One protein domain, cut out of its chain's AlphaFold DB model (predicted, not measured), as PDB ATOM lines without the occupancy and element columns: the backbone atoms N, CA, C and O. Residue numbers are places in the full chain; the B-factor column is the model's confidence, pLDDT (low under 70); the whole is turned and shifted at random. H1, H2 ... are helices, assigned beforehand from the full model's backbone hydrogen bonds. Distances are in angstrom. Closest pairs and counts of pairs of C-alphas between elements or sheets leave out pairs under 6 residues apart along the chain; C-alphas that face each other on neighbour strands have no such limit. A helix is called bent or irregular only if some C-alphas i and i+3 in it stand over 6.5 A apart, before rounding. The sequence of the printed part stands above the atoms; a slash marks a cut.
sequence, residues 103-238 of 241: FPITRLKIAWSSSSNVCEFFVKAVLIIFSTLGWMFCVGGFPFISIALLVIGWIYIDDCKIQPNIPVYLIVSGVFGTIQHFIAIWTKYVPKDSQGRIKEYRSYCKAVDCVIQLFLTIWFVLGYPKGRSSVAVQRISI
ATOM      1  N   PHE A 103      -2.086  15.195  17.636       68.44
ATOM      2  CA  PHE A 103      -2.587  16.414  16.998       68.44
ATOM      3  C   PHE A 103      -2.405  16.470  15.464       68.44
ATOM      4  O   PHE A 103      -3.380  16.808  14.792       68.44
ATOM      5  N   PRO A 104      -1.234  16.152  14.863       64.56
ATOM      6  CA  PRO A 104      -0.987  16.454  13.447       64.56
ATOM      7  C   PRO A 104      -1.895  15.676  12.485       64.56
ATOM      8  O   PRO A 104      -2.592  16.274  11.667       64.56
ATOM      9  N   ILE A 105      -1.938  14.347  12.619       65.94
ATOM     10  CA  ILE A 105      -2.655  13.454  11.695       65.94
ATOM     11  C   ILE A 105      -4.174  13.645  11.822       65.94
ATOM     12  O   ILE A 105      -4.882  13.738  10.819       65.94
ATOM     13  N   THR A 106      -4.685  13.792  13.048       70.00
ATOM     14  CA  THR A 106      -6.111  14.053  13.286       70.00
ATOM     15  C   THR A 106      -6.536  15.420  12.744       70.00
ATOM     16  O   THR A 106      -7.606  15.524  12.148       70.00
ATOM     17  N   ARG A 107      -5.701  16.466  12.862       63.41
ATOM     18  CA  ARG A 107      -5.978  17.773  12.235       63.41
ATOM     19  C   ARG A 107      -5.949  17.700  10.710       63.41
ATOM     20  O   ARG A 107      -6.821  18.294  10.083       63.41
ATOM     21  N   LEU A 108      -5.014  16.946  10.128       70.62
ATOM     22  CA  LEU A 108      -4.925  16.736   8.681       70.62
ATOM     23  C   LEU A 108      -6.187  16.044   8.133       70.62
ATOM     24  O   LEU A 108      -6.789  16.538   7.182       70.62
ATOM     25  N   LYS A 109      -6.647  14.964   8.785       69.56
ATOM     26  CA  LYS A 109      -7.862  14.229   8.386       69.56
ATOM     27  C   LYS A 109      -9.145  15.058   8.543       69.56
ATOM     28  O   LYS A 109     -10.033  14.954   7.705       69.56
ATOM     29  N   ILE A 110      -9.232  15.911   9.570       66.81
ATOM     30  CA  ILE A 110     -10.366  16.836   9.753       66.81
ATOM     31  C   ILE A 110     -10.359  17.945   8.687       66.81
ATOM     32  O   ILE A 110     -11.414  18.272   8.150       66.81
ATOM     33  N   ALA A 111      -9.193  18.502   8.344       59.59
ATOM     34  CA  ALA A 111      -9.085  19.543   7.320       59.59
ATOM     35  C   ALA A 111      -9.486  19.034   5.925       59.59
ATOM     36  O   ALA A 111     -10.218  19.718   5.213       59.59
ATOM     37  N   TRP A 112      -9.063  17.818   5.561       61.97
ATOM     38  CA  TRP A 112      -9.329  17.227   4.243       61.97
ATOM     39  C   TRP A 112     -10.829  17.043   3.944       61.97
ATOM     40  O   TRP A 112     -11.241  17.117   2.793       61.97
ATOM     41  N   SER A 113     -11.664  16.886   4.978       66.31
ATOM     42  CA  SER A 113     -13.119  16.714   4.848       66.31
ATOM     43  C   SER A 113     -13.915  18.032   4.793       66.31
ATOM     44  O   SER A 113     -15.144  17.990   4.830       66.31
ATOM     45  N   SER A 114     -13.252  19.198   4.777       62.97
ATOM     46  CA  SER A 114     -13.881  20.490   5.113       62.97
ATOM     47  C   SER A 114     -13.587  21.656   4.153       62.97
ATOM     48  O   SER A 114     -14.034  22.770   4.428       62.97
ATOM     49  N   SER A 115     -12.840  21.456   3.059       47.84
ATOM     50  CA  SER A 115     -12.450  22.544   2.142       47.84
ATOM     51  C   SER A 115     -12.485  22.143   0.665       47.84
ATOM     52  O   SER A 115     -11.738  21.263   0.247       47.84
ATOM     53  N   SER A 116     -13.262  22.867  -0.145       55.47
ATOM     54  CA  SER A 116     -13.292  22.756  -1.616       55.47
ATOM     55  C   SER A 116     -12.142  23.491  -2.332       55.47
ATOM     56  O   SER A 116     -12.104  23.523  -3.560       55.47
ATOM     57  N   ASN A 117     -11.195  24.079  -1.590       68.75
ATOM     58  CA  ASN A 117     -10.125  24.926  -2.125       68.75
ATOM     59  C   ASN A 117      -8.736  24.310  -1.889       68.75
ATOM     60  O   ASN A 117      -8.175  24.430  -0.797       68.75
ATOM     61  N   VAL A 118      -8.138  23.715  -2.928       77.38
ATOM     62  CA  VAL A 118      -6.812  23.062  -2.847       77.38
ATOM     63  C   VAL A 118      -5.710  23.971  -2.289       77.38
ATOM     64  O   VAL A 118      -4.883  23.513  -1.504       77.38
ATOM     65  N   CYS A 119      -5.718  25.269  -2.610       74.44
ATOM     66  CA  CYS A 119      -4.724  26.218  -2.101       74.44
ATOM     67  C   CYS A 119      -4.765  26.378  -0.573       74.44
ATOM     68  O   CYS A 119      -3.715  26.542   0.039       74.44
ATOM     69  N   GLU A 120      -5.937  26.289   0.067       82.06
ATOM     70  CA  GLU A 120      -6.031  26.379   1.532       82.06
ATOM     71  C   GLU A 120      -5.415  25.142   2.201       82.06
ATOM     72  O   GLU A 120      -4.688  25.258   3.194       82.06
ATOM     73  N   PHE A 121      -5.648  23.962   1.615       81.56
ATOM     74  CA  PHE A 121      -5.034  22.713   2.055       81.56
ATOM     75  C   PHE A 121      -3.508  22.759   1.899       81.56
ATOM     76  O   PHE A 121      -2.796  22.482   2.865       81.56
ATOM     77  N   PHE A 122      -2.996  23.187   0.738       87.25
ATOM     78  CA  PHE A 122      -1.554  23.336   0.521       87.25
ATOM     79  C   PHE A 122      -0.923  24.356   1.474       87.25
ATOM     80  O   PHE A 122       0.084  24.033   2.095       87.25
ATOM     81  N   VAL A 123      -1.522  25.536   1.675       84.50
ATOM     82  CA  VAL A 123      -1.004  26.539   2.627       84.50
ATOM     83  C   VAL A 123      -0.937  25.978   4.050       84.50
ATOM     84  O   VAL A 123       0.065  26.177   4.734       84.50
ATOM     85  N   LYS A 124      -1.950  25.227   4.505       82.88
ATOM     86  CA  LYS A 124      -1.948  24.624   5.849       82.88
ATOM     87  C   LYS A 124      -0.983  23.440   5.975       82.88
ATOM     88  O   LYS A 124      -0.321  23.327   7.004       82.88
ATOM     89  N   ALA A 125      -0.843  22.607   4.946       86.50
ATOM     90  CA  ALA A 125       0.160  21.541   4.911       86.50
ATOM     91  C   ALA A 125       1.587  22.118   4.941       86.50
ATOM     92  O   ALA A 125       2.404  21.706   5.761       86.50
ATOM     93  N   VAL A 126       1.859  23.135   4.119       88.12
ATOM     94  CA  VAL A 126       3.141  23.850   4.062       88.12
ATOM     95  C   VAL A 126       3.443  24.573   5.380       88.12
ATOM     96  O   VAL A 126       4.572  24.504   5.850       88.12
ATOM     97  N   LEU A 127       2.449  25.178   6.044       85.44
ATOM     98  CA  LEU A 127       2.610  25.761   7.386       85.44
ATOM     99  C   LEU A 127       3.018  24.705   8.433       85.44
ATOM    100  O   LEU A 127       3.906  24.955   9.246       85.44
ATOM    101  N   ILE A 128       2.396  23.520   8.411       84.94
ATOM    102  CA  ILE A 128       2.748  22.408   9.313       84.94
ATOM    103  C   ILE A 128       4.176  21.922   9.027       84.94
ATOM    104  O   ILE A 128       4.954  21.755   9.965       84.94
ATOM    105  N   ILE A 129       4.538  21.763   7.751       87.62
ATOM    106  CA  ILE A 129       5.876  21.339   7.312       87.62
ATOM    107  C   ILE A 129       6.941  22.374   7.701       87.62
ATOM    108  O   ILE A 129       7.961  22.002   8.269       87.62
ATOM    109  N   PHE A 130       6.709  23.674   7.497       85.31
ATOM    110  CA  PHE A 130       7.628  24.711   7.984       85.31
ATOM    111  C   PHE A 130       7.708  24.753   9.514       85.31
ATOM    112  O   PHE A 130       8.774  25.045  10.051       85.31
ATOM    113  N   SER A 131       6.635  24.418  10.234       82.06
ATOM    114  CA  SER A 131       6.681  24.341  11.697       82.06
ATOM    115  C   SER A 131       7.519  23.162  12.207       82.06
ATOM    116  O   SER A 131       8.171  23.309  13.241       82.06
ATOM    117  N   THR A 132       7.523  22.012  11.523       84.94
ATOM    118  CA  THR A 132       8.340  20.845  11.911       84.94
ATOM    119  C   THR A 132       9.774  20.935  11.390       84.94
ATOM    120  O   THR A 132      10.703  20.673  12.153       84.94
ATOM    121  N   LEU A 133       9.983  21.378  10.145       85.44
ATOM    122  CA  LEU A 133      11.316  21.649   9.596       85.44
ATOM    123  C   LEU A 133      12.004  22.800  10.335       85.44
ATOM    124  O   LEU A 133      13.181  22.691  10.648       85.44
ATOM    125  N   GLY A 134      11.276  23.866  10.682       84.69
ATOM    126  CA  GLY A 134      11.803  24.967  11.492       84.69
ATOM    127  C   GLY A 134      12.246  24.505  12.881       84.69
ATOM    128  O   GLY A 134      13.323  24.881  13.333       84.69
ATOM    129  N   TRP A 135      11.478  23.618  13.527       83.00
ATOM    130  CA  TRP A 135      11.898  22.975  14.777       83.00
ATOM    131  C   TRP A 135      13.162  22.126  14.583       83.00
ATOM    132  O   TRP A 135      14.126  22.294  15.326       83.00
ATOM    133  N   MET A 136      13.204  21.267  13.558       83.19
ATOM    134  CA  MET A 136      14.369  20.419  13.279       83.19
ATOM    135  C   MET A 136      15.625  21.240  12.942       83.19
ATOM    136  O   MET A 136      16.712  20.906  13.403       83.19
ATOM    137  N   PHE A 137      15.488  22.345  12.207       83.75
ATOM    138  CA  PHE A 137      16.598  23.228  11.847       83.75
ATOM    139  C   PHE A 137      17.088  24.074  13.037       83.75
ATOM    140  O   PHE A 137      18.294  24.238  13.207       83.75
ATOM    141  N   CYS A 138      16.196  24.535  13.923       79.25
ATOM    142  CA  CYS A 138      16.595  25.174  15.186       79.25
ATOM    143  C   CYS A 138      17.297  24.204  16.150       79.25
ATOM    144  O   CYS A 138      18.215  24.614  16.854       79.25
ATOM    145  N   VAL A 139      16.870  22.938  16.210       79.00
ATOM    146  CA  VAL A 139      17.416  21.949  17.158       79.00
ATOM    147  C   VAL A 139      18.693  21.280  16.634       79.00
ATOM    148  O   VAL A 139      19.627  21.094  17.406       79.00
ATOM    149  N   GLY A 140      18.757  20.931  15.344       78.62
ATOM    150  CA  GLY A 140      19.888  20.210  14.737       78.62
ATOM    151  C   GLY A 140      20.760  21.035  13.782       78.62
ATOM    152  O   GLY A 140      21.953  20.771  13.674       78.62
ATOM    153  N   GLY A 141      20.206  22.050  13.113       82.44
ATOM    154  CA  GLY A 141      20.960  22.914  12.194       82.44
ATOM    155  C   GLY A 141      21.803  23.958  12.927       82.44
ATOM    156  O   GLY A 141      23.004  24.062  12.693       82.44
ATOM    157  N   PHE A 142      21.197  24.693  13.866       80.69
ATOM    158  CA  PHE A 142      21.875  25.726  14.660       80.69
ATOM    159  C   PHE A 142      23.199  25.264  15.317       80.69
ATOM    160  O   PHE A 142      24.205  25.944  15.104       80.69
ATOM    161  N   PRO A 143      23.277  24.120  16.039       80.12
ATOM    162  CA  PRO A 143      24.546  23.672  16.617       80.12
ATOM    163  C   PRO A 143      25.613  23.338  15.565       80.12
ATOM    164  O   PRO A 143      26.791  23.533  15.842       80.12
ATOM    165  N   PHE A 144      25.239  22.899  14.358       84.25
ATOM    166  CA  PHE A 144      26.204  22.597  13.293       84.25
ATOM    167  C   PHE A 144      26.935  23.864  12.813       84.25
ATOM    168  O   PHE A 144      28.154  23.850  12.645       84.25
ATOM    169  N   ILE A 145      26.215  24.988  12.685       82.06
ATOM    170  CA  ILE A 145      26.819  26.301  12.403       82.06
ATOM    171  C   ILE A 145      27.755  26.705  13.555       82.06
ATOM    172  O   ILE A 145      28.886  27.117  13.313       82.06
ATOM    173  N   SER A 146      27.317  26.562  14.808       80.88
ATOM    174  CA  SER A 146      28.130  26.935  15.973       80.88
ATOM    175  C   SER A 146      29.405  26.096  16.122       80.88
ATOM    176  O   SER A 146      30.441  26.643  16.489       80.88
ATOM    177  N   ILE A 147      29.359  24.800  15.797       83.31
ATOM    178  CA  ILE A 147      30.539  23.921  15.768       83.31
ATOM    179  C   ILE A 147      31.508  24.368  14.667       83.31
ATOM    180  O   ILE A 147      32.703  24.474  14.930       83.31
ATOM    181  N   ALA A 148      31.017  24.709  13.469       83.75
ATOM    182  CA  ALA A 148      31.869  25.225  12.396       83.75
ATOM    183  C   ALA A 148      32.584  26.533  12.797       83.75
ATOM    184  O   ALA A 148      33.789  26.658  12.585       83.75
ATOM    185  N   LEU A 149      31.883  27.473  13.449       78.25
ATOM    186  CA  LEU A 149      32.506  28.690  13.994       78.25
ATOM    187  C   LEU A 149      33.557  28.386  15.073       78.25
ATOM    188  O   LEU A 149      34.563  29.086  15.142       78.25
ATOM    189  N   LEU A 150      33.346  27.361  15.903       82.81
ATOM    190  CA  LEU A 150      34.284  26.978  16.961       82.81
ATOM    191  C   LEU A 150      35.539  26.291  16.402       82.81
ATOM    192  O   LEU A 150      36.640  26.604  16.845       82.81
ATOM    193  N   VAL A 151      35.403  25.428  15.390       83.56
ATOM    194  CA  VAL A 151      36.541  24.795  14.696       83.56
ATOM    195  C   VAL A 151      37.383  25.836  13.952       83.56
ATOM    196  O   VAL A 151      38.606  25.829  14.067       83.56
ATOM    197  N   ILE A 152      36.746  26.793  13.265       81.06
ATOM    198  CA  ILE A 152      37.439  27.941  12.652       81.06
ATOM    199  C   ILE A 152      38.051  28.852  13.736       81.06
ATOM    200  O   ILE A 152      39.139  29.386  13.555       81.06
ATOM    201  N   GLY A 153      37.406  28.993  14.896       76.62
ATOM    202  CA  GLY A 153      37.978  29.694  16.049       76.62
ATOM    203  C   GLY A 153      39.230  29.017  16.624       76.62
ATOM    204  O   GLY A 153      40.132  29.706  17.089       76.62
ATOM    205  N   TRP A 154      39.311  27.686  16.577       76.94
ATOM    206  CA  TRP A 154      40.465  26.937  17.079       76.94
ATOM    207  C   TRP A 154      41.632  26.962  16.087       76.94
ATOM    208  O   TRP A 154      42.737  27.342  16.457       76.94
ATOM    209  N   ILE A 155      41.397  26.603  14.819       78.94
ATOM    210  CA  ILE A 155      42.466  26.432  13.814       78.94
ATOM    211  C   ILE A 155      43.292  27.716  13.614       78.94
ATOM    212  O   ILE A 155      44.495  27.649  13.400       78.94
ATOM    213  N   TYR A 156      42.668  28.890  13.726       71.50
ATOM    214  CA  TYR A 156      43.304  30.181  13.437       71.50
ATOM    215  C   TYR A 156      43.889  30.866  14.685       71.50
ATOM    216  O   TYR A 156      44.282  32.035  14.609       71.50
ATOM    217  N   ILE A 157      43.924  30.180  15.834       68.00
ATOM    218  CA  ILE A 157      44.389  30.760  17.100       68.00
ATOM    219  C   ILE A 157      45.917  30.953  17.126       68.00
ATOM    220  O   ILE A 157      46.390  31.949  17.671       68.00
ATOM    221  N   ASP A 158      46.667  30.067  16.460       65.94
ATOM    222  CA  ASP A 158      48.138  30.065  16.442       65.94
ATOM    223  C   ASP A 158      48.744  30.818  15.238       65.94
ATOM    224  O   ASP A 158      49.726  31.553  15.385       65.94
ATOM    225  N   ASP A 159      48.149  30.693  14.046       67.31
ATOM    226  CA  ASP A 159      48.694  31.281  12.810       67.31
ATOM    227  C   ASP A 159      48.570  32.818  12.750       67.31
ATOM    228  O   ASP A 159      49.382  33.512  12.126       67.31
ATOM    229  N   CYS A 160      47.545  33.401  13.384       58.59
ATOM    230  CA  CYS A 160      47.112  34.769  13.081       58.59
ATOM    231  C   CYS A 160      47.714  35.860  13.991       58.59
ATOM    232  O   CYS A 160      46.997  36.639  14.628       58.59
ATOM    233  N   LYS A 161      49.049  36.008  13.972       55.88
ATOM    234  CA  LYS A 161      49.805  37.048  14.722       55.88
ATOM    235  C   LYS A 161      49.349  38.504  14.516       55.88
ATOM    236  O   LYS A 161      49.788  39.382  15.253       55.88
ATOM    237  N   ILE A 162      48.509  38.785  13.517       55.31
ATOM    238  CA  ILE A 162      48.055  40.140  13.180       55.31
ATOM    239  C   ILE A 162      46.850  40.601  14.026       55.31
ATOM    240  O   ILE A 162      46.772  41.789  14.336       55.31
ATOM    241  N   GLN A 163      45.926  39.705  14.410       56.03
ATOM    242  CA  GLN A 163      44.700  40.037  15.170       56.03
ATOM    243  C   GLN A 163      44.217  38.857  16.057       56.03
ATOM    244  O   GLN A 163      43.162  38.277  15.784       56.03
ATOM    245  N   PRO A 164      44.918  38.530  17.165       64.50
ATOM    246  CA  PRO A 164      44.639  37.342  17.995       64.50
ATOM    247  C   PRO A 164      43.276  37.349  18.713       64.50
ATOM    248  O   PRO A 164      42.842  36.329  19.237       64.50
ATOM    249  N   ASN A 165      42.567  38.480  18.737       64.25
ATOM    250  CA  ASN A 165      41.297  38.604  19.455       64.25
ATOM    251  C   ASN A 165      40.085  38.097  18.642       64.25
ATOM    252  O   ASN A 165      39.042  37.795  19.221       64.25
ATOM    253  N   ILE A 166      40.193  38.009  17.308       72.25
ATOM    254  CA  ILE A 166      39.071  37.624  16.428       72.25
ATOM    255  C   ILE A 166      38.571  36.189  16.692       72.25
ATOM    256  O   ILE A 166      37.353  36.031  16.839       72.25
ATOM    257  N   PRO A 167      39.436  35.158  16.812       70.62
ATOM    258  CA  PRO A 167      38.981  33.790  17.067       70.62
ATOM    259  C   PRO A 167      38.244  33.663  18.410       70.62
ATOM    260  O   PRO A 167      37.198  33.021  18.491       70.62
ATOM    261  N   VAL A 168      38.709  34.378  19.442       76.12
ATOM    262  CA  VAL A 168      38.074  34.407  20.769       76.12
ATOM    263  C   VAL A 168      36.646  34.965  20.702       76.12
ATOM    264  O   VAL A 168      35.737  34.392  21.301       76.12
ATOM    265  N   TYR A 169      36.396  36.034  19.936       71.88
ATOM    266  CA  TYR A 169      35.035  36.573  19.785       71.88
ATOM    267  C   TYR A 169      34.108  35.655  18.974       71.88
ATOM    268  O   TYR A 169      32.914  35.591  19.278       71.88
ATOM    269  N   LEU A 170      34.632  34.914  17.992       75.56
ATOM    270  CA  LEU A 170      33.872  33.887  17.263       75.56
ATOM    271  C   LEU A 170      33.434  32.749  18.200       75.56
ATOM    272  O   LEU A 170      32.257  32.388  18.212       75.56
ATOM    273  N   ILE A 171      34.343  32.254  19.047       78.69
ATOM    274  CA  ILE A 171      34.055  31.206  20.038       78.69
ATOM    275  C   ILE A 171      33.024  31.696  21.066       78.69
ATOM    276  O   ILE A 171      31.985  31.060  21.247       78.69
ATOM    277  N   VAL A 172      33.259  32.849  21.706       82.12
ATOM    278  CA  VAL A 172      32.370  33.378  22.760       82.12
ATOM    279  C   VAL A 172      30.966  33.663  22.222       82.12
ATOM    280  O   VAL A 172      29.984  33.278  22.855       82.12
ATOM    281  N   SER A 173      30.838  34.290  21.046       77.19
ATOM    282  CA  SER A 173      29.520  34.580  20.460       77.19
ATOM    283  C   SER A 173      28.776  33.315  20.009       77.19
ATOM    284  O   SER A 173      27.565  33.215  20.230       77.19
ATOM    285  N   GLY A 174      29.486  32.322  19.460       79.31
ATOM    286  CA  GLY A 174      28.922  31.019  19.106       79.31
ATOM    287  C   GLY A 174      28.380  30.261  20.322       79.31
ATOM    288  O   GLY A 174      27.218  29.849  20.321       79.31
ATOM    289  N   VAL A 175      29.188  30.137  21.381       82.50
ATOM    290  CA  VAL A 175      28.817  29.451  22.634       82.50
ATOM    291  C   VAL A 175      27.659  30.160  23.345       82.50
ATOM    292  O   VAL A 175      26.719  29.509  23.797       82.50
ATOM    293  N   PHE A 176      27.657  31.494  23.400       82.38
ATOM    294  CA  PHE A 176      26.556  32.225  24.033       82.38
ATOM    295  C   PHE A 176      25.225  32.030  23.277       82.38
ATOM    296  O   PHE A 176      24.163  31.890  23.888       82.38
ATOM    297  N   GLY A 177      25.281  31.943  21.943       79.44
ATOM    298  CA  GLY A 177      24.128  31.628  21.100       79.44
ATOM    299  C   GLY A 177      23.568  30.217  21.320       79.44
ATOM    300  O   GLY A 177      22.346  30.056  21.413       79.44
ATOM    301  N   THR A 178      24.426  29.192  21.433       82.38
ATOM    302  CA  THR A 178      23.972  27.809  21.684       82.38
ATOM    303  C   THR A 178      23.380  27.656  23.075       82.38
ATOM    304  O   THR A 178      22.295  27.087  23.195       82.38
ATOM    305  N   ILE A 179      24.012  28.224  24.107       84.06
ATOM    306  CA  ILE A 179      23.502  28.214  25.485       84.06
ATOM    307  C   ILE A 179      22.103  28.840  25.547       84.06
ATOM    308  O   ILE A 179      21.187  28.235  26.107       84.06
ATOM    309  N   GLN A 180      21.882  29.993  24.903       80.94
ATOM    310  CA  GLN A 180      20.567  30.642  24.901       80.94
ATOM    311  C   GLN A 180      19.488  29.790  24.197       80.94
ATOM    312  O   GLN A 180      18.352  29.715  24.679       80.94
ATOM    313  N   HIS A 181      19.830  29.103  23.098       80.25
ATOM    314  CA  HIS A 181      18.939  28.134  22.439       80.25
ATOM    315  C   HIS A 181      18.646  26.922  23.337       80.25
ATOM    316  O   HIS A 181      17.487  26.531  23.500       80.25
ATOM    317  N   PHE A 182      19.675  26.355  23.965       82.75
ATOM    318  CA  PHE A 182      19.579  25.172  24.817       82.75
ATOM    319  C   PHE A 182      18.717  25.445  26.056       82.75
ATOM    320  O   PHE A 182      17.781  24.693  26.325       82.75
ATOM    321  N   ILE A 183      18.915  26.585  26.729       82.88
ATOM    322  CA  ILE A 183      18.061  27.060  27.831       82.88
ATOM    323  C   ILE A 183      16.615  27.262  27.354       82.88
ATOM    324  O   ILE A 183      15.671  26.871  28.048       82.88
ATOM    325  N   ALA A 184      16.393  27.839  26.167       78.69
ATOM    326  CA  ALA A 184      15.046  28.033  25.621       78.69
ATOM    327  C   ALA A 184      14.313  26.706  25.338       78.69
ATOM    328  O   ALA A 184      13.090  26.645  25.507       78.69
ATOM    329  N   ILE A 185      15.046  25.653  24.961       81.38
ATOM    330  CA  ILE A 185      14.534  24.288  24.776       81.38
ATOM    331  C   ILE A 185      14.295  23.617  26.136       81.38
ATOM    332  O   ILE A 185      13.165  23.228  26.429       81.38
ATOM    333  N   TRP A 186      15.306  23.543  27.009       80.25
ATOM    334  CA  TRP A 186      15.220  22.915  28.338       80.25
ATOM    335  C   TRP A 186      14.067  23.473  29.167       80.25
ATOM    336  O   TRP A 186      13.245  22.727  29.692       80.25
ATOM    337  N   THR A 187      13.911  24.796  29.192       76.38
ATOM    338  CA  THR A 187      12.817  25.466  29.913       76.38
ATOM    339  C   THR A 187      11.429  25.315  29.255       76.38
ATOM    340  O   THR A 187      10.482  25.982  29.681       76.38
ATOM    341  N   LYS A 188      11.287  24.465  28.224       74.69
ATOM    342  CA  LYS A 188      10.012  23.894  27.748       74.69
ATOM    343  C   LYS A 188       9.840  22.403  28.079       74.69
ATOM    344  O   LYS A 188       8.698  21.953  28.105       74.69
ATOM    345  N   TYR A 189      10.926  21.666  28.319       76.94
ATOM    346  CA  TYR A 189      10.897  20.269  28.775       76.94
ATOM    347  C   TYR A 189      10.729  20.148  30.298       76.94
ATOM    348  O   TYR A 189      10.113  19.192  30.764       76.94
ATOM    349  N   VAL A 190      11.216  21.122  31.077       79.88
ATOM    350  CA  VAL A 190      10.998  21.176  32.534       79.88
ATOM    351  C   VAL A 190       9.491  21.286  32.850       79.88
ATOM    352  O   VAL A 190       8.813  22.137  32.259       79.88
ATOM    353  N   PRO A 191       8.945  20.458  33.768       72.38
ATOM    354  CA  PRO A 191       7.519  20.440  34.089       72.38
ATOM    355  C   PRO A 191       6.999  21.764  34.673       72.38
ATOM    356  O   PRO A 191       7.726  22.572  35.254       72.38
ATOM    357  N   LYS A 192       5.691  21.992  34.500       71.00
ATOM    358  CA  LYS A 192       5.023  23.271  34.811       71.00
ATOM    359  C   LYS A 192       4.905  23.549  36.307       71.00
ATOM    360  O   LYS A 192       4.677  24.688  36.700       71.00
ATOM    361  N   ASP A 193       5.086  22.538  37.136       70.12
ATOM    362  CA  ASP A 193       4.848  22.602  38.577       70.12
ATOM    363  C   ASP A 193       5.916  23.460  39.288       70.12
ATOM    364  O   ASP A 193       5.652  24.082  40.313       70.12
ATOM    365  N   SER A 194       7.093  23.627  38.668       63.81
ATOM    366  CA  SER A 194       8.159  24.544  39.105       63.81
ATOM    367  C   SER A 194       8.118  25.931  38.428       63.81
ATOM    368  O   SER A 194       9.027  26.743  38.617       63.81
ATOM    369  N   GLN A 195       7.087  26.241  37.627       66.56
ATOM    370  CA  GLN A 195       7.078  27.404  36.719       66.56
ATOM    371  C   GLN A 195       7.153  28.775  37.424       66.56
ATOM    372  O   GLN A 195       7.540  29.752  36.782       66.56
ATOM    373  N   GLY A 196       6.829  28.861  38.721       70.06
ATOM    374  CA  GLY A 196       6.947  30.086  39.523       70.06
ATOM    375  C   GLY A 196       8.377  30.638  39.548       70.06
ATOM    376  O   GLY A 196       8.655  31.648  38.907       70.06
ATOM    377  N   ARG A 197       9.307  29.931  40.208       69.44
ATOM    378  CA  ARG A 197      10.717  30.366  40.335       69.44
ATOM    379  C   ARG A 197      11.445  30.422  38.985       69.44
ATOM    380  O   ARG A 197      12.302  31.273  38.765       69.44
ATOM    381  N   ILE A 198      11.064  29.557  38.040       73.94
ATOM    382  CA  ILE A 198      11.652  29.524  36.691       73.94
ATOM    383  C   ILE A 198      11.317  30.793  35.886       73.94
ATOM    384  O   ILE A 198      12.110  31.189  35.032       73.94
ATOM    385  N   LYS A 199      10.183  31.470  36.137       75.75
ATOM    386  CA  LYS A 199       9.864  32.743  35.460       75.75
ATOM    387  C   LYS A 199      10.845  33.856  35.820       75.75
ATOM    388  O   LYS A 199      11.301  34.556  34.918       75.75
ATOM    389  N   GLU A 200      11.168  34.007  37.100       80.12
ATOM    390  CA  GLU A 200      12.087  35.041  37.589       80.12
ATOM    391  C   GLU A 200      13.501  34.789  37.060       80.12
ATOM    392  O   GLU A 200      14.081  35.665  36.417       80.12
ATOM    393  N   TYR A 201      13.992  33.550  37.192       76.94
ATOM    394  CA  TYR A 201      15.280  33.139  36.632       76.94
ATOM    395  C   TYR A 201      15.349  33.347  35.111       76.94
ATOM    396  O   TYR A 201      16.318  33.913  34.613       76.94
ATOM    397  N   ARG A 202      14.297  32.980  34.357       79.75
ATOM    398  CA  ARG A 202      14.216  33.246  32.908       79.75
ATOM    399  C   ARG A 202      14.300  34.744  32.606       79.75
ATOM    400  O   ARG A 202      14.951  35.115  31.635       79.75
ATOM    401  N   SER A 203      13.638  35.594  33.394       81.56
ATOM    402  CA  SER A 203      13.652  37.046  33.183       81.56
ATOM    403  C   SER A 203      15.027  37.652  33.471       81.56
ATOM    404  O   SER A 203      15.501  38.472  32.687       81.56
ATOM    405  N   TYR A 204      15.687  37.218  34.549       83.38
ATOM    406  CA  TYR A 204      17.045  37.645  34.891       83.38
ATOM    407  C   TYR A 204      18.061  37.177  33.845       83.38
ATOM    408  O   TYR A 204      18.786  37.997  33.290       83.38
ATOM    409  N   CYS A 205      18.038  35.886  33.491       81.56
ATOM    410  CA  CYS A 205      18.882  35.313  32.445       81.56
ATOM    411  C   CYS A 205      18.732  36.094  31.132       81.56
ATOM    412  O   CYS A 205      19.734  36.465  30.536       81.56
ATOM    413  N   LYS A 206      17.505  36.455  30.725       82.12
ATOM    414  CA  LYS A 206      17.303  37.234  29.494       82.12
ATOM    415  C   LYS A 206      17.755  38.693  29.574       82.12
ATOM    416  O   LYS A 206      18.123  39.257  28.548       82.12
ATOM    417  N   ALA A 207      17.742  39.303  30.758       85.88
ATOM    418  CA  ALA A 207      18.337  40.623  30.958       85.88
ATOM    419  C   ALA A 207      19.871  40.553  30.857       85.88
ATOM    420  O   ALA A 207      20.471  41.368  30.158       85.88
ATOM    421  N   VAL A 208      20.486  39.542  31.479       85.25
ATOM    422  CA  VAL A 208      21.928  39.263  31.390       85.25
ATOM    423  C   VAL A 208      22.345  38.944  29.951       85.25
ATOM    424  O   VAL A 208      23.313  39.531  29.478       85.25
ATOM    425  N   ASP A 209      21.580  38.123  29.221       82.94
ATOM    426  CA  ASP A 209      21.803  37.842  27.796       82.94
ATOM    427  C   ASP A 209      21.886  39.145  26.985       82.94
ATOM    428  O   ASP A 209      22.854  39.372  26.264       82.94
ATOM    429  N   CYS A 210      20.886  40.023  27.132       84.88
ATOM    430  CA  CYS A 210      20.839  41.304  26.433       84.88
ATOM    431  C   CYS A 210      22.002  42.223  26.825       84.88
ATOM    432  O   CYS A 210      22.567  42.872  25.950       84.88
ATOM    433  N   VAL A 211      22.381  42.285  28.106       89.31
ATOM    434  CA  VAL A 211      23.520  43.100  28.567       89.31
ATOM    435  C   VAL A 211      24.838  42.573  28.004       89.31
ATOM    436  O   VAL A 211      25.637  43.365  27.511       89.31
ATOM    437  N   ILE A 212      25.055  41.255  28.001       83.69
ATOM    438  CA  ILE A 212      26.261  40.634  27.436       83.69
ATOM    439  C   ILE A 212      26.298  40.808  25.915       83.69
ATOM    440  O   ILE A 212      27.344  41.145  25.370       83.69
ATOM    441  N   GLN A 213      25.169  40.673  25.218       83.25
ATOM    442  CA  GLN A 213      25.089  40.895  23.770       83.25
ATOM    443  C   GLN A 213      25.283  42.381  23.404       83.25
ATOM    444  O   GLN A 213      25.956  42.686  22.416       83.25
ATOM    445  N   LEU A 214      24.785  43.321  24.217       86.50
ATOM    446  CA  LEU A 214      25.044  44.756  24.046       86.50
ATOM    447  C   LEU A 214      26.519  45.094  24.322       86.50
ATOM    448  O   LEU A 214      27.139  45.817  23.549       86.50
ATOM    449  N   PHE A 215      27.105  44.530  25.380       85.25
ATOM    450  CA  PHE A 215      28.522  44.685  25.702       85.25
ATOM    451  C   PHE A 215      29.417  44.114  24.597       85.25
ATOM    452  O   PHE A 215      30.291  44.824  24.115       85.25
ATOM    453  N   LEU A 216      29.163  42.888  24.129       77.62
ATOM    454  CA  LEU A 216      29.908  42.256  23.035       77.62
ATOM    455  C   LEU A 216      29.790  43.037  21.720       77.62
ATOM    456  O   LEU A 216      30.785  43.168  21.017       77.62
ATOM    457  N   THR A 217      28.621  43.591  21.383       77.75
ATOM    458  CA  THR A 217      28.459  44.397  20.156       77.75
ATOM    459  C   THR A 217      29.102  45.779  20.268       77.75
ATOM    460  O   THR A 217      29.772  46.204  19.329       77.75
ATOM    461  N   ILE A 218      28.993  46.459  21.414       84.56
ATOM    462  CA  ILE A 218      29.717  47.713  21.682       84.56
ATOM    463  C   ILE A 218      31.231  47.464  21.661       84.56
ATOM    464  O   ILE A 218      31.966  48.199  21.005       84.56
ATOM    465  N   TRP A 219      31.698  46.397  22.309       77.50
ATOM    466  CA  TRP A 219      33.099  45.986  22.313       77.50
ATOM    467  C   TRP A 219      33.595  45.635  20.907       77.50
ATOM    468  O   TRP A 219      34.668  46.082  20.517       77.50
ATOM    469  N   PHE A 220      32.809  44.916  20.104       73.88
ATOM    470  CA  PHE A 220      33.142  44.615  18.710       73.88
ATOM    471  C   PHE A 220      33.237  45.886  17.851       73.88
ATOM    472  O   PHE A 220      34.114  45.981  17.001       73.88
ATOM    473  N   VAL A 221      32.391  46.894  18.089       77.25
ATOM    474  CA  VAL A 221      32.411  48.174  17.353       77.25
ATOM    475  C   VAL A 221      33.527  49.123  17.821       77.25
ATOM    476  O   VAL A 221      34.029  49.904  17.013       77.25
ATOM    477  N   LEU A 222      33.937  49.072  19.093       73.44
ATOM    478  CA  LEU A 222      34.993  49.929  19.661       73.44
ATOM    479  C   LEU A 222      36.394  49.309  19.558       73.44
ATOM    480  O   LEU A 222      37.344  49.994  19.185       73.44
ATOM    481  N   GLY A 223      36.516  48.011  19.842       69.00
ATOM    482  CA  GLY A 223      37.727  47.208  19.653       69.00
ATOM    483  C   GLY A 223      38.062  46.950  18.181       69.00
ATOM    484  O   GLY A 223      39.129  46.416  17.880       69.00
ATOM    485  N   TYR A 224      37.184  47.366  17.264       62.38
ATOM    486  CA  TYR A 224      37.451  47.467  15.837       62.38
ATOM    487  C   TYR A 224      37.838  48.912  15.441       62.38
ATOM    488  O   TYR A 224      36.974  49.714  15.066       62.38
ATOM    489  N   PRO A 225      39.132  49.296  15.501       57.25
ATOM    490  CA  PRO A 225      39.572  50.597  15.007       57.25
ATOM    491  C   PRO A 225      39.278  50.726  13.504       57.25
ATOM    492  O   PRO A 225      39.509  49.802  12.725       57.25
ATOM    493  N   LYS A 226      38.755  51.888  13.090       59.47
ATOM    494  CA  LYS A 226      38.213  52.137  11.741       59.47
ATOM    495  C   LYS A 226      39.237  51.854  10.623       59.47
ATOM    496  O   LYS A 226      39.996  52.746  10.251       59.47
ATOM    497  N   GLY A 227      39.205  50.658  10.026       55.88
ATOM    498  CA  GLY A 227      40.147  50.299   8.959       55.88
ATOM    499  C   GLY A 227      39.869  48.984   8.220       55.88
ATOM    500  O   GLY A 227      40.484  47.969   8.517       55.88
ATOM    501  N   ARG A 228      39.040  49.032   7.163       56.31
ATOM    502  CA  ARG A 228      39.076  48.086   6.018       56.31
ATOM    503  C   ARG A 228      38.789  46.584   6.305       56.31
ATOM    504  O   ARG A 228      39.464  45.732   5.737       56.31
ATOM    505  N   SER A 229      37.754  46.226   7.081       55.59
ATOM    506  CA  SER A 229      37.485  44.799   7.423       55.59
ATOM    507  C   SER A 229      36.094  44.232   7.118       55.59
ATOM    508  O   SER A 229      35.926  43.022   7.236       55.59
ATOM    509  N   SER A 230      35.137  45.008   6.586       52.34
ATOM    510  CA  SER A 230      33.895  44.420   6.025       52.34
ATOM    511  C   SER A 230      34.155  43.489   4.824       52.34
ATOM    512  O   SER A 230      33.277  42.726   4.437       52.34
ATOM    513  N   VAL A 231      35.361  43.553   4.246       52.28
ATOM    514  CA  VAL A 231      35.871  42.651   3.200       52.28
ATOM    515  C   VAL A 231      36.735  41.525   3.795       52.28
ATOM    516  O   VAL A 231      36.858  40.466   3.190       52.28
ATOM    517  N   ALA A 232      37.310  41.712   4.989       51.62
ATOM    518  CA  ALA A 232      38.229  40.748   5.601       51.62
ATOM    519  C   ALA A 232      37.505  39.487   6.089       51.62
ATOM    520  O   ALA A 232      37.951  38.390   5.783       51.62
ATOM    521  N   VAL A 233      36.349  39.628   6.751       52.38
ATOM    522  CA  VAL A 233      35.522  38.475   7.172       52.38
ATOM    523  C   VAL A 233      35.116  37.617   5.967       52.38
ATOM    524  O   VAL A 233      35.130  36.393   6.041       52.38
ATOM    525  N   GLN A 234      34.814  38.254   4.831       49.28
ATOM    526  CA  GLN A 234      34.455  37.550   3.601       49.28
ATOM    527  C   GLN A 234      35.676  36.920   2.907       49.28
ATOM    528  O   GLN A 234      35.551  35.828   2.369       49.28
ATOM    529  N   ARG A 235      36.861  37.550   2.965       48.62
ATOM    530  CA  ARG A 235      38.110  36.961   2.449       48.62
ATOM    531  C   ARG A 235      38.634  35.796   3.279       48.62
ATOM    532  O   ARG A 235      39.084  34.831   2.686       48.62
ATOM    533  N   ILE A 236      38.555  35.841   4.609       52.31
ATOM    534  CA  ILE A 236      39.018  34.736   5.474       52.31
ATOM    535  C   ILE A 236      38.257  33.435   5.153       52.31
ATOM    536  O   ILE A 236      38.833  32.358   5.189       52.31
ATOM    537  N   SER A 237      36.990  33.537   4.729       45.00
ATOM    538  CA  SER A 237      36.188  32.398   4.257       45.00
ATOM    539  C   SER A 237      36.466  31.960   2.802       45.00
ATOM    540  O   SER A 237      35.809  31.033   2.333       45.00
ATOM    541  N   ILE A 238      37.360  32.633   2.070       49.62
ATOM    542  CA  ILE A 238      37.668  32.381   0.645       49.62
ATOM    543  C   ILE A 238      39.146  32.020   0.447       49.62
ATOM    544  O   ILE A 238      39.458  31.148  -0.353       49.62
TER     545      ILE A 238
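This is residues 103 to 238 of the 241 residues of an uncharacterized protein of Araneus ventricosus (UniProt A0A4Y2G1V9). What is the shape? A loose zigzag of three long helices: H3 folds back from the far end of H2 as a narrow V, and H4 returns side by side with H3. Short H1 hooks back at the near end of H2, while the small H5 stays apart near the far end. What is the make-up? The printed part has 136 residues with five named helices, H1 to H5 in order, and no named strand: all helix. It is only just extended, close to loose, with a radius of gyration of the C-alphas of 21.7 A and spans of 66 by 43 by 25 A.

Where does it begin? H1, residues 103 to 112, 14.5 A, starts at C-alpha 103 (-2.587, 16.414, 16.998). Which are the long helices? H2 is residues 118 to 155, 52.1 A, with a kink of 39 degrees near residue 137. H3 is residues 165 to 189, 36.7 A. H4 is residues 192 to 222, 42.9 A, irregular with C-alphas 193 and 196 7.8 A apart. And the last? H5, residues 232 to 236, 6.1 A, ends at C-alpha 236 (39.018, 34.736, 5.474).

How does H1 meet H2? This hairpin only just touches, with 3 pairs of C-alphas within 8 A, the closest Trp 112 and Phe 121 at 7.3 A. What of H3? H2 and H3 form a hairpin and touch, closest C-alphas Gly 153 and Pro 167 at 4.3 A, at a steep tilt of 42 degrees, opposite ways. H3 and H4 are close but not clearly touching, closest C-alphas Gln 180 and Asp 209 at 7.9 A, at a shallow tilt of 17 degrees, opposite ways. H5 is apart from H2, H3 and H4. Are the helix backbones complete? Each O i to N i+4 pair is within hydrogen-bond range in H1 and H5; the counts are 31 of 34 in H2, 20 of 21 in H3 and 23 of 27 in H4.

How large is it? The two C-alphas farthest apart, Ser 113 and Lys 161, are 66.9 A apart. Is it continuous? The printed part has no cut, and no link is long. Where is confidence low? The model's pLDDT is under 70 in 41 residues, among them 157 to 165 and 223 to 238.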